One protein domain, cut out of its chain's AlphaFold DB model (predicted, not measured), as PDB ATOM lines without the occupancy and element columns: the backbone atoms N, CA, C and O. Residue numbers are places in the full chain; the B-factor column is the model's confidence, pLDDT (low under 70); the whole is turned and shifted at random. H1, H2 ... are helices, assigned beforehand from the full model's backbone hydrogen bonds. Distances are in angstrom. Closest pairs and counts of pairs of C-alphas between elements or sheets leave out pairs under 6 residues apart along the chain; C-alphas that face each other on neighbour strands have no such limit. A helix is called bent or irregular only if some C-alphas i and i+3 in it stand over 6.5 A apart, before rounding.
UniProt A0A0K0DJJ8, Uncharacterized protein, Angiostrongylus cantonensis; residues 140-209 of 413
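AT A GLANCE: This is residues 140 to 209 of the 413 residues of an uncharacterized protein of Angiostrongylus cantonensis (UniProt A0A0K0DJJ8). A helix bent to an L, H1, and a second helix, H2, packed on it make a small body; from it an arm leads away, and its residues 192 to 209, with most of H3 and the whole of H4, stick out free. H2 packs nearly at a right angle on the second arm of H1, and its last residues reach the first arm. The printed part has 70 residues and is all helix, with H1, H2, H3 and H4 in that order and no named strand. It is loose, with a radius of gyration of the C-alphas of 15.6 A, and flat, spanning 44 by 34 by 15 A.

HOW THE PARTS SIT: Start at H1, residues 140 to 159, assigned as one helix by its hydrogen bonds but bent: C-alphas 149 and 152 are 7.5 A apart. Its arms, H1a, residues 140 to 149, and H1b, residues 152 to 159, stand about perpendicular, at 78 degrees. Next find H2, residues 168 to 182, which touches H1b about perpendicular, at 73 degrees; their closest C-alphas, of Cys 158 and Cys 176, are 5.7 A apart. With residues 179 to 182 alone H2 only just touches H1a, with 3 pairs of C-alphas within 8 A, the closest those of Tyr 143 and Val 182 at 7.0 A; the tilt is steep, 39 degrees, opposite ways. Farther on, H3, residues 191 to 194, and H4, residues 196 to 209, only just touch, with 3 pairs within 8 A and only at the corner; the closest C-alphas, of Tyr 192 and Tyr 198, are 5.8 A apart. H3 and H4 are each apart from H1a, H1b and H2. In H1a every O i to N i+4 pair is within hydrogen-bond range, against 3 of 4 in H1b, 9 of 11 in H2 and 8 of 10 in H4; H3 is too short for such a pair.

IN THESE COORDINATES: Find C-alpha 140 at (-75.147, 151.153, 58.717); from there H1a runs 14.4 A, and H1b then runs 10.2 A. H2 begins at C-alpha 168, (-57.646, 136.754, 76.765), and is 20.7 A long. H3 is 6.1 A long, and H4 runs 21.3 A to C-alpha 209 at (-61.594, 163.812, 102.146).

THE WHOLE: The two C-alphas farthest apart, of Lys 142 and Ile 208, are 47.8 A apart. The printed part has no cut, and no link is long. Look at the B-factor column: residues 187 to 209 are under 70, and the mean pLDDT of the printed part is 77.6.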
ATOM      1  N   ARG A 140     -74.922 150.554  57.380       70.31
ATOM      2  CA  ARG A 140     -75.147 151.153  58.717       70.31
ATOM      3  C   ARG A 140     -76.008 150.287  59.638       70.31
ATOM      4  O   ARG A 140     -75.645 150.139  60.801       70.31
ATOM      5  N   GLY A 141     -77.090 149.684  59.133       78.06
ATOM      6  CA  GLY A 141     -77.937 148.778  59.925       78.06
ATOM      7  C   GLY A 141     -77.134 147.640  60.569       78.06
ATOM      8  O   GLY A 141     -77.124 147.500  61.788       78.06
ATOM      9  N   LYS A 142     -76.337 146.926  59.763       86.50
ATOM     10  CA  LYS A 142     -75.479 145.815  60.222       86.50
ATOM     11  C   LYS A 142     -74.443 146.238  61.271       86.50
ATOM     12  O   LYS A 142     -74.088 145.440  62.137       86.50
ATOM     13  N   TYR A 143     -73.938 147.473  61.197       86.88
ATOM     14  CA  TYR A 143     -73.024 148.001  62.212       86.88
ATOM     15  C   TYR A 143     -73.742 148.328  63.525       86.88
ATOM     16  O   TYR A 143     -73.191 148.033  64.582       86.88
ATOM     17  N   ASN A 144     -74.971 148.855  63.484       89.75
ATOM     18  CA  ASN A 144     -75.770 149.060  64.695       89.75
ATOM     19  C   ASN A 144     -76.038 147.726  65.408       89.75
ATOM     20  O   ASN A 144     -75.697 147.616  66.585       89.75
ATOM     21  N   ASP A 145     -76.505 146.701  64.681       93.56
ATOM     22  CA  ASP A 145     -76.754 145.350  65.215       93.56
ATOM     23  C   ASP A 145     -75.509 144.750  65.894       93.56
ATOM     24  O   ASP A 145     -75.591 144.141  66.965       93.56
ATOM     25  N   TYR A 146     -74.329 144.938  65.286       93.81
ATOM     26  CA  TYR A 146     -73.050 144.546  65.877       93.81
ATOM     27  C   TYR A 146     -72.777 145.303  67.184       93.81
ATOM     28  O   TYR A 146     -72.408 144.686  68.184       93.81
ATOM     29  N   CYS A 147     -72.979 146.622  67.200       95.56
ATOM     30  CA  CYS A 147     -72.775 147.426  68.399       95.56
ATOM     31  C   CYS A 147     -73.733 147.009  69.529       95.56
ATOM     32  O   CYS A 147     -73.266 146.762  70.634       95.56
ATOM     33  N   ASP A 148     -75.038 146.846  69.266       94.00
ATOM     34  CA  ASP A 148     -76.011 146.351  70.262       94.00
ATOM     35  C   ASP A 148     -75.616 144.977  70.830       94.00
ATOM     36  O   ASP A 148     -75.563 144.786  72.046       94.00
ATOM     37  N   LYS A 149     -75.264 144.017  69.964       95.62
ATOM     38  CA  LYS A 149     -74.918 142.648  70.384       95.62
ATOM     39  C   LYS A 149     -73.662 142.577  71.264       95.62
ATOM     40  O   LYS A 149     -73.548 141.677  72.104       95.62
ATOM     41  N   TYR A 150     -72.707 143.489  71.078       95.50
ATOM     42  CA  TYR A 150     -71.418 143.461  71.775       95.50
ATOM     43  C   TYR A 150     -71.230 144.563  72.833       95.50
ATOM     44  O   TYR A 150     -70.209 144.551  73.518       95.50
ATOM     45  N   GLU A 151     -72.212 145.440  73.067       94.06
ATOM     46  CA  GLU A 151     -72.141 146.522  74.066       94.06
ATOM     47  C   GLU A 151     -71.863 146.019  75.493       94.06
ATOM     48  O   GLU A 151     -70.998 146.555  76.191       94.06
ATOM     49  N   GLN A 152     -72.536 144.944  75.919       91.56
ATOM     50  CA  GLN A 152     -72.317 144.339  77.241       91.56
ATOM     51  C   GLN A 152     -70.911 143.727  77.364       91.56
ATOM     52  O   GLN A 152     -70.242 143.904  78.381       91.56
ATOM     53  N   HIS A 153     -70.428 143.076  76.301       92.25
ATOM     54  CA  HIS A 153     -69.082 142.504  76.235       92.25
ATOM     55  C   HIS A 153     -68.002 143.597  76.268       92.25
ATOM     56  O   HIS A 153     -67.014 143.470  76.988       92.25
ATOM     57  N   PHE A 154     -68.201 144.699  75.540       94.19
ATOM     58  CA  PHE A 154     -67.312 145.860  75.566       94.19
ATOM     59  C   PHE A 154     -67.299 146.531  76.948       94.19
ATOM     60  O   PHE A 154     -66.231 146.844  77.471       94.19
ATOM     61  N   SER A 155     -68.462 146.665  77.589       91.62
ATOM     62  CA  SER A 155     -68.577 147.216  78.945       91.62
ATOM     63  C   SER A 155     -67.844 146.366  79.984       91.62
ATOM     64  O   SER A 155     -67.074 146.904  80.778       91.62
ATOM     65  N   PHE A 156     -68.024 145.043  79.948       91.12
ATOM     66  CA  PHE A 156     -67.379 144.128  80.889       91.12
ATOM     67  C   PHE A 156     -65.861 144.040  80.669       91.12
ATOM     68  O   PHE A 156     -65.097 144.309  81.589       91.12
ATOM     69  N   TYR A 157     -65.409 143.721  79.450       90.69
ATOM     70  CA  TYR A 157     -64.000 143.391  79.193       90.69
ATOM     71  C   TYR A 157     -63.093 144.580  78.839       90.69
ATOM     72  O   TYR A 157     -61.875 144.459  78.956       90.69
ATOM     73  N   CYS A 158     -63.639 145.706  78.363       91.81
ATOM     74  CA  CYS A 158     -62.837 146.851  77.904       91.81
ATOM     75  C   CYS A 158     -62.929 148.085  78.816       91.81
ATOM     76  O   CYS A 158     -62.129 149.008  78.649       91.81
ATOM     77  N   VAL A 159     -63.886 148.113  79.753       89.50
ATOM     78  CA  VAL A 159     -64.061 149.193  80.745       89.50
ATOM     79  C   VAL A 159     -64.041 148.685  82.191       89.50
ATOM     80  O   VAL A 159     -63.642 149.444  83.069       89.50
ATOM     81  N   GLY A 160     -64.402 147.426  82.453       83.19
ATOM     82  CA  GLY A 160     -64.162 146.804  83.755       83.19
ATOM     83  C   GLY A 160     -62.676 146.537  84.020       83.19
ATOM     84  O   GLY A 160     -61.901 146.285  83.092       83.19
ATOM     85  N   ASP A 161     -62.296 146.528  85.299       76.00
ATOM     86  CA  ASP A 161     -60.971 146.121  85.785       76.00
ATOM     87  C   ASP A 161     -60.807 144.588  85.743       76.00
ATOM     88  O   ASP A 161     -60.574 143.927  86.753       76.00
ATOM     89  N   VAL A 162     -60.986 143.999  84.557       80.75
ATOM     90  CA  VAL A 162     -60.721 142.578  84.306       80.75
ATOM     91  C   VAL A 162     -59.215 142.374  84.172       80.75
ATOM     92  O   VAL A 162     -58.561 143.075  83.391       80.75
ATOM     93  N   ASP A 163     -58.673 141.393  84.896       76.25
ATOM     94  CA  ASP A 163     -57.263 141.009  84.816       76.25
ATOM     95  C   ASP A 163     -56.849 140.737  83.366       76.25
ATOM     96  O   ASP A 163     -57.285 139.777  82.731       76.25
ATOM     97  N   ARG A 164     -55.957 141.577  82.832       75.62
ATOM     98  CA  ARG A 164     -55.473 141.485  81.442       75.62
ATOM     99  C   ARG A 164     -54.420 140.389  81.239       75.62
ATOM    100  O   ARG A 164     -53.729 140.398  80.231       75.62
ATOM    101  N   GLY A 165     -54.265 139.475  82.194       78.06
ATOM    102  CA  GLY A 165     -53.273 138.406  82.145       78.06
ATOM    103  C   GLY A 165     -53.748 137.192  81.343       78.06
ATOM    104  O   GLY A 165     -54.861 136.706  81.528       78.06
ATOM    105  N   GLY A 166     -52.868 136.647  80.504       84.00
ATOM    106  CA  GLY A 166     -53.076 135.361  79.832       84.00
ATOM    107  C   GLY A 166     -53.733 135.460  78.454       84.00
ATOM    108  O   GLY A 166     -53.643 136.472  77.761       84.00
ATOM    109  N   GLU A 167     -54.364 134.371  78.011       80.69
ATOM    110  CA  GLU A 167     -54.786 134.192  76.612       80.69
ATOM    111  C   GLU A 167     -55.806 135.239  76.140       80.69
ATOM    112  O   GLU A 167     -55.759 135.684  74.990       80.69
ATOM    113  N   HIS A 168     -56.665 135.710  77.048       81.19
ATOM    114  CA  HIS A 168     -57.646 136.754  76.765       81.19
ATOM    115  C   HIS A 168     -57.008 138.092  76.355       81.19
ATOM    116  O   HIS A 168     -57.630 138.832  75.596       81.19
ATOM    117  N   GLU A 169     -55.764 138.398  76.749       88.94
ATOM    118  CA  GLU A 169     -55.085 139.645  76.363       88.94
ATOM    119  C   GLU A 169     -55.005 139.799  74.835       88.94
ATOM    120  O   GLU A 169     -55.298 140.866  74.289       88.94
ATOM    121  N   LYS A 170     -54.707 138.706  74.118       89.44
ATOM    122  CA  LYS A 170     -54.601 138.665  72.645       89.44
ATOM    123  C   LYS A 170     -55.945 138.849  71.934       89.44
ATOM    124  O   LYS A 170     -55.972 139.246  70.769       89.44
ATOM    125  N   ILE A 171     -57.049 138.553  72.621       90.00
ATOM    126  CA  ILE A 171     -58.417 138.718  72.116       90.00
ATOM    127  C   ILE A 171     -58.891 140.147  72.404       90.00
ATOM    128  O   ILE A 171     -59.321 140.853  71.492       90.00
ATOM    129  N   LEU A 172     -58.743 140.620  73.645       92.06
ATOM    130  CA  LEU A 172     -59.202 141.944  74.075       92.06
ATOM    131  C   LEU A 172     -58.417 143.085  73.415       92.06
ATOM    132  O   LEU A 172     -59.019 144.068  72.982       92.06
ATOM    133  N   SER A 173     -57.103 142.924  73.223       92.31
ATOM    134  CA  SER A 173     -56.269 143.877  72.469       92.31
ATOM    135  C   SER A 173     -56.687 144.041  71.003       92.31
ATOM    136  O   SER A 173     -56.450 145.102  70.427       92.31
ATOM    137  N   LYS A 174     -57.365 143.051  70.402       94.38
ATOM    138  CA  LYS A 174     -57.993 143.169  69.073       94.38
ATOM    139  C   LYS A 174     -59.425 143.703  69.162       94.38
ATOM    140  O   LYS A 174     -59.794 144.603  68.406       94.38
ATOM    141  N   PHE A 175     -60.230 143.171  70.081       95.00
ATOM    142  CA  PHE A 175     -61.657 143.479  70.208       95.00
ATOM    143  C   PHE A 175     -61.914 144.929  70.636       95.00
ATOM    144  O   PHE A 175     -62.610 145.658  69.928       95.00
ATOM    145  N   CYS A 176     -61.308 145.388  71.736       94.75
ATOM    146  CA  CYS A 176     -61.574 146.707  72.310       94.75
ATOM    147  C   CYS A 176     -61.317 147.886  71.338       94.75
ATOM    148  O   CYS A 176     -62.203 148.738  71.202       94.75
ATOM    149  N   PRO A 177     -60.176 147.977  70.615       95.19
ATOM    150  CA  PRO A 177     -59.974 149.053  69.643       95.19
ATOM    151  C   PRO A 177     -60.818 148.887  68.373       95.19
ATOM    152  O   PRO A 177     -61.124 149.888  67.730       95.19
ATOM    153  N   THR A 178     -61.215 147.664  68.008       95.19
ATOM    154  CA  THR A 178     -62.098 147.425  66.853       95.19
ATOM    155  C   THR A 178     -63.515 147.902  67.154       95.19
ATOM    156  O   THR A 178     -64.042 148.733  66.414       95.19
ATOM    157  N   TYR A 179     -64.093 147.496  68.290       95.19
ATOM    158  CA  TYR A 179     -65.405 147.975  68.733       95.19
ATOM    159  C   TYR A 179     -65.421 149.505  68.867       95.19
ATOM    160  O   TYR A 179     -66.305 150.161  68.323       95.19
ATOM    161  N   LYS A 180     -64.392 150.113  69.480       93.94
ATOM    162  CA  LYS A 180     -64.301 151.579  69.619       93.94
ATOM    163  C   LYS A 180     -64.208 152.333  68.279       93.94
ATOM    164  O   LYS A 180     -64.628 153.486  68.218       93.94
ATOM    165  N   LYS A 181     -63.687 151.709  67.213       94.50
ATOM    166  CA  LYS A 181     -63.668 152.276  65.849       94.50
ATOM    167  C   LYS A 181     -65.004 152.118  65.118       94.50
ATOM    168  O   LYS A 181     -65.393 153.027  64.394       94.50
ATOM    169  N   VAL A 182     -65.686 150.983  65.290       94.19
ATOM    170  CA  VAL A 182     -66.965 150.670  64.619       94.19
ATOM    171  C   VAL A 182     -68.154 151.359  65.296       94.19
ATOM    172  O   VAL A 182     -69.082 151.789  64.619       94.19
ATOM    173  N   CYS A 183     -68.105 151.522  66.620       94.81
ATOM    174  CA  CYS A 183     -69.207 152.000  67.457       94.81
ATOM    175  C   CYS A 183     -68.920 153.358  68.146       94.81
ATOM    176  O   CYS A 183     -69.187 153.491  69.344       94.81
ATOM    177  N   PRO A 184     -68.397 154.400  67.458       90.44
ATOM    178  CA  PRO A 184     -67.973 155.651  68.103       90.44
ATOM    179  C   PRO A 184     -69.134 156.425  68.750       90.44
ATOM    180  O   PRO A 184     -68.917 157.188  69.692       90.44
ATOM    181  N   ASN A 185     -70.362 156.197  68.278       84.94
ATOM    182  CA  ASN A 185     -71.583 156.826  68.790       84.94
ATOM    183  C   ASN A 185     -72.156 156.100  70.021       84.94
ATOM    184  O   ASN A 185     -72.935 156.693  70.758       84.94
ATOM    185  N   LYS A 186     -71.748 154.845  70.264       81.88
ATOM    186  CA  LYS A 186     -72.034 154.081  71.492       81.88
ATOM    187  C   LYS A 186     -70.785 153.979  72.372       81.88
ATOM    188  O   LYS A 186     -70.480 152.932  72.943       81.88
ATOM    189  N   GLN A 187     -70.026 155.074  72.461       66.56
ATOM    190  CA  GLN A 187     -69.068 155.237  73.553       66.56
ATOM    191  C   GLN A 187     -69.833 155.087  74.864       66.56
ATOM    192  O   GLN A 187     -70.843 155.762  75.041       66.56
ATOM    193  N   ILE A 188     -69.374 154.180  75.734       64.25
ATOM    194  CA  ILE A 188     -70.119 153.760  76.924       64.25
ATOM    195  C   ILE A 188     -70.522 154.988  77.739       64.25
ATOM    196  O   ILE A 188     -69.706 155.604  78.431       64.25
ATOM    197  N   THR A 189     -71.816 155.300  77.687       56.62
ATOM    198  CA  THR A 189     -72.481 156.115  78.692       56.62
ATOM    199  C   THR A 189     -72.467 155.275  79.955       56.62
ATOM    200  O   THR A 189     -73.379 154.486  80.191       56.62
ATOM    201  N   LEU A 190     -71.372 155.387  80.722       56.34
ATOM    202  CA  LEU A 190     -71.199 154.714  82.007       56.34
ATOM    203  C   LEU A 190     -72.509 154.837  82.773       56.34
ATOM    204  O   LEU A 190     -73.040 155.940  82.882       56.34
ATOM    205  N   TRP A 191     -73.034 153.720  83.278       54.38
ATOM    206  CA  TRP A 191     -74.401 153.632  83.818       54.38
ATOM    207  C   TRP A 191     -74.688 154.681  84.918       54.38
ATOM    208  O   TRP A 191     -75.821 155.096  85.146       54.38
ATOM    209  N   TYR A 192     -73.620 155.176  85.544       51.56
ATOM    210  CA  TYR A 192     -73.578 156.268  86.511       51.56
ATOM    211  C   TYR A 192     -73.946 157.657  85.944       51.56
ATOM    212  O   TYR A 192     -74.541 158.451  86.665       51.56
ATOM    213  N   ASN A 193     -73.671 157.949  84.666       47.16
ATOM    214  CA  ASN A 193     -73.937 159.248  84.025       47.16
ATOM    215  C   ASN A 193     -75.437 159.555  83.868       47.16
ATOM    216  O   ASN A 193     -75.808 160.722  83.770       47.16
ATOM    217  N   GLY A 194     -76.294 158.529  83.849       44.69
ATOM    218  CA  GLY A 194     -77.756 158.673  83.856       44.69
ATOM    219  C   GLY A 194     -78.402 158.479  85.233       44.69
ATOM    220  O   GLY A 194     -79.614 158.626  85.363       44.69
ATOM    221  N   CYS A 195     -77.627 158.125  86.265       45.12
ATOM    222  CA  CYS A 195     -78.155 157.716  87.566       45.12
ATOM    223  C   CYS A 195     -77.927 158.815  88.624       45.12
ATOM    224  O   CYS A 195     -76.828 158.906  89.181       45.12
ATOM    225  N   PRO A 196     -78.942 159.638  88.974       55.59
ATOM    226  CA  PRO A 196     -78.754 160.806  89.848       55.59
ATOM    227  C   PRO A 196     -78.224 160.457  91.249       55.59
ATOM    228  O   PRO A 196     -77.566 161.280  91.885       55.59
ATOM    229  N   LYS A 197     -78.422 159.211  91.704       52.88
ATOM    230  CA  LYS A 197     -77.868 158.689  92.962       52.88
ATOM    231  C   LYS A 197     -76.329 158.739  92.990       52.88
ATOM    232  O   LYS A 197     -75.749 159.021  94.033       52.88
ATOM    233  N   TYR A 198     -75.655 158.513  91.857       49.72
ATOM    234  CA  TYR A 198     -74.187 158.483  91.795       49.72
ATOM    235  C   TYR A 198     -73.541 159.871  91.861       49.72
ATOM    236  O   TYR A 198     -72.509 160.022  92.517       49.72
ATOM    237  N   ALA A 199     -74.173 160.897  91.285       51.75
ATOM    238  CA  ALA A 199     -73.714 162.280  91.424       51.75
ATOM    239  C   ALA A 199     -73.652 162.714  92.904       51.75
ATOM    240  O   ALA A 199     -72.697 163.365  93.328       51.75
ATOM    241  N   GLN A 200     -74.626 162.282  93.714       54.59
ATOM    242  CA  GLN A 200     -74.684 162.583  95.145       54.59
ATOM    243  C   GLN A 200     -73.533 161.930  95.935       54.59
ATOM    244  O   GLN A 200     -72.889 162.595  96.750       54.59
ATOM    245  N   TYR A 201     -73.212 160.658  95.667       52.47
ATOM    246  CA  TYR A 201     -72.082 159.981  96.319       52.47
ATOM    247  C   TYR A 201     -70.717 160.548  95.902       52.47
ATOM    248  O   TYR A 201     -69.801 160.594  96.724       52.47
ATOM    249  N   HIS A 202     -70.583 161.040  94.665       52.12
ATOM    250  CA  HIS A 202     -69.329 161.614  94.171       52.12
ATOM    251  C   HIS A 202     -68.969 162.962  94.828       52.12
ATOM    252  O   HIS A 202     -67.788 163.289  94.952       52.12
ATOM    253  N   TYR A 203     -69.969 163.716  95.305       52.31
ATOM    254  CA  TYR A 203     -69.765 164.870  96.191       52.31
ATOM    255  C   TYR A 203     -69.493 164.452  97.645       52.31
ATOM    256  O   TYR A 203     -68.648 165.048  98.314       52.31
ATOM    257  N   ALA A 204     -70.178 163.415  98.143       52.44
ATOM    258  CA  ALA A 204     -70.015 162.946  99.520       52.44
ATOM    259  C   ALA A 204     -68.583 162.456  99.811       52.44
ATOM    260  O   ALA A 204     -68.023 162.788 100.858       52.44
ATOM    261  N   SER A 205     -67.957 161.728  98.880       52.94
ATOM    262  CA  SER A 205     -66.567 161.271  99.021       52.94
ATOM    263  C   SER A 205     -65.572 162.439  99.083       52.94
ATOM    264  O   SER A 205     -64.745 162.492  99.994       52.94
ATOM    265  N   GLN A 206     -65.695 163.427  98.190       58.28
ATOM    266  CA  GLN A 206     -64.855 164.633  98.190       58.28
ATOM    267  C   GLN A 206     -65.030 165.470  99.469       58.28
ATOM    268  O   GLN A 206     -64.054 165.981 100.028       58.28
ATOM    269  N   TYR A 207     -66.256 165.568  99.992       64.12
ATOM    270  CA  TYR A 207     -66.520 166.227 101.272       64.12
ATOM    271  C   TYR A 207     -65.828 165.508 102.442       64.12
ATOM    272  O   TYR A 207     -65.206 166.168 103.273       64.12
ATOM    273  N   ILE A 208     -65.861 164.169 102.481       62.53
ATOM    274  CA  ILE A 208     -65.181 163.369 103.512       62.53
ATOM    275  C   ILE A 208     -63.660 163.583 103.466       62.53
ATOM    276  O   ILE A 208     -63.070 163.879 104.506       62.53
ATOM    277  N   TYR A 209     -63.031 163.532 102.284       53.09
ATOM    278  CA  TYR A 209     -61.594 163.812 102.146       53.09
ATOM    279  C   TYR A 209     -61.235 165.241 102.589       53.09
ATOM    280  O   TYR A 209     -60.386 165.416 103.463       53.09
TER     281      TYR A 209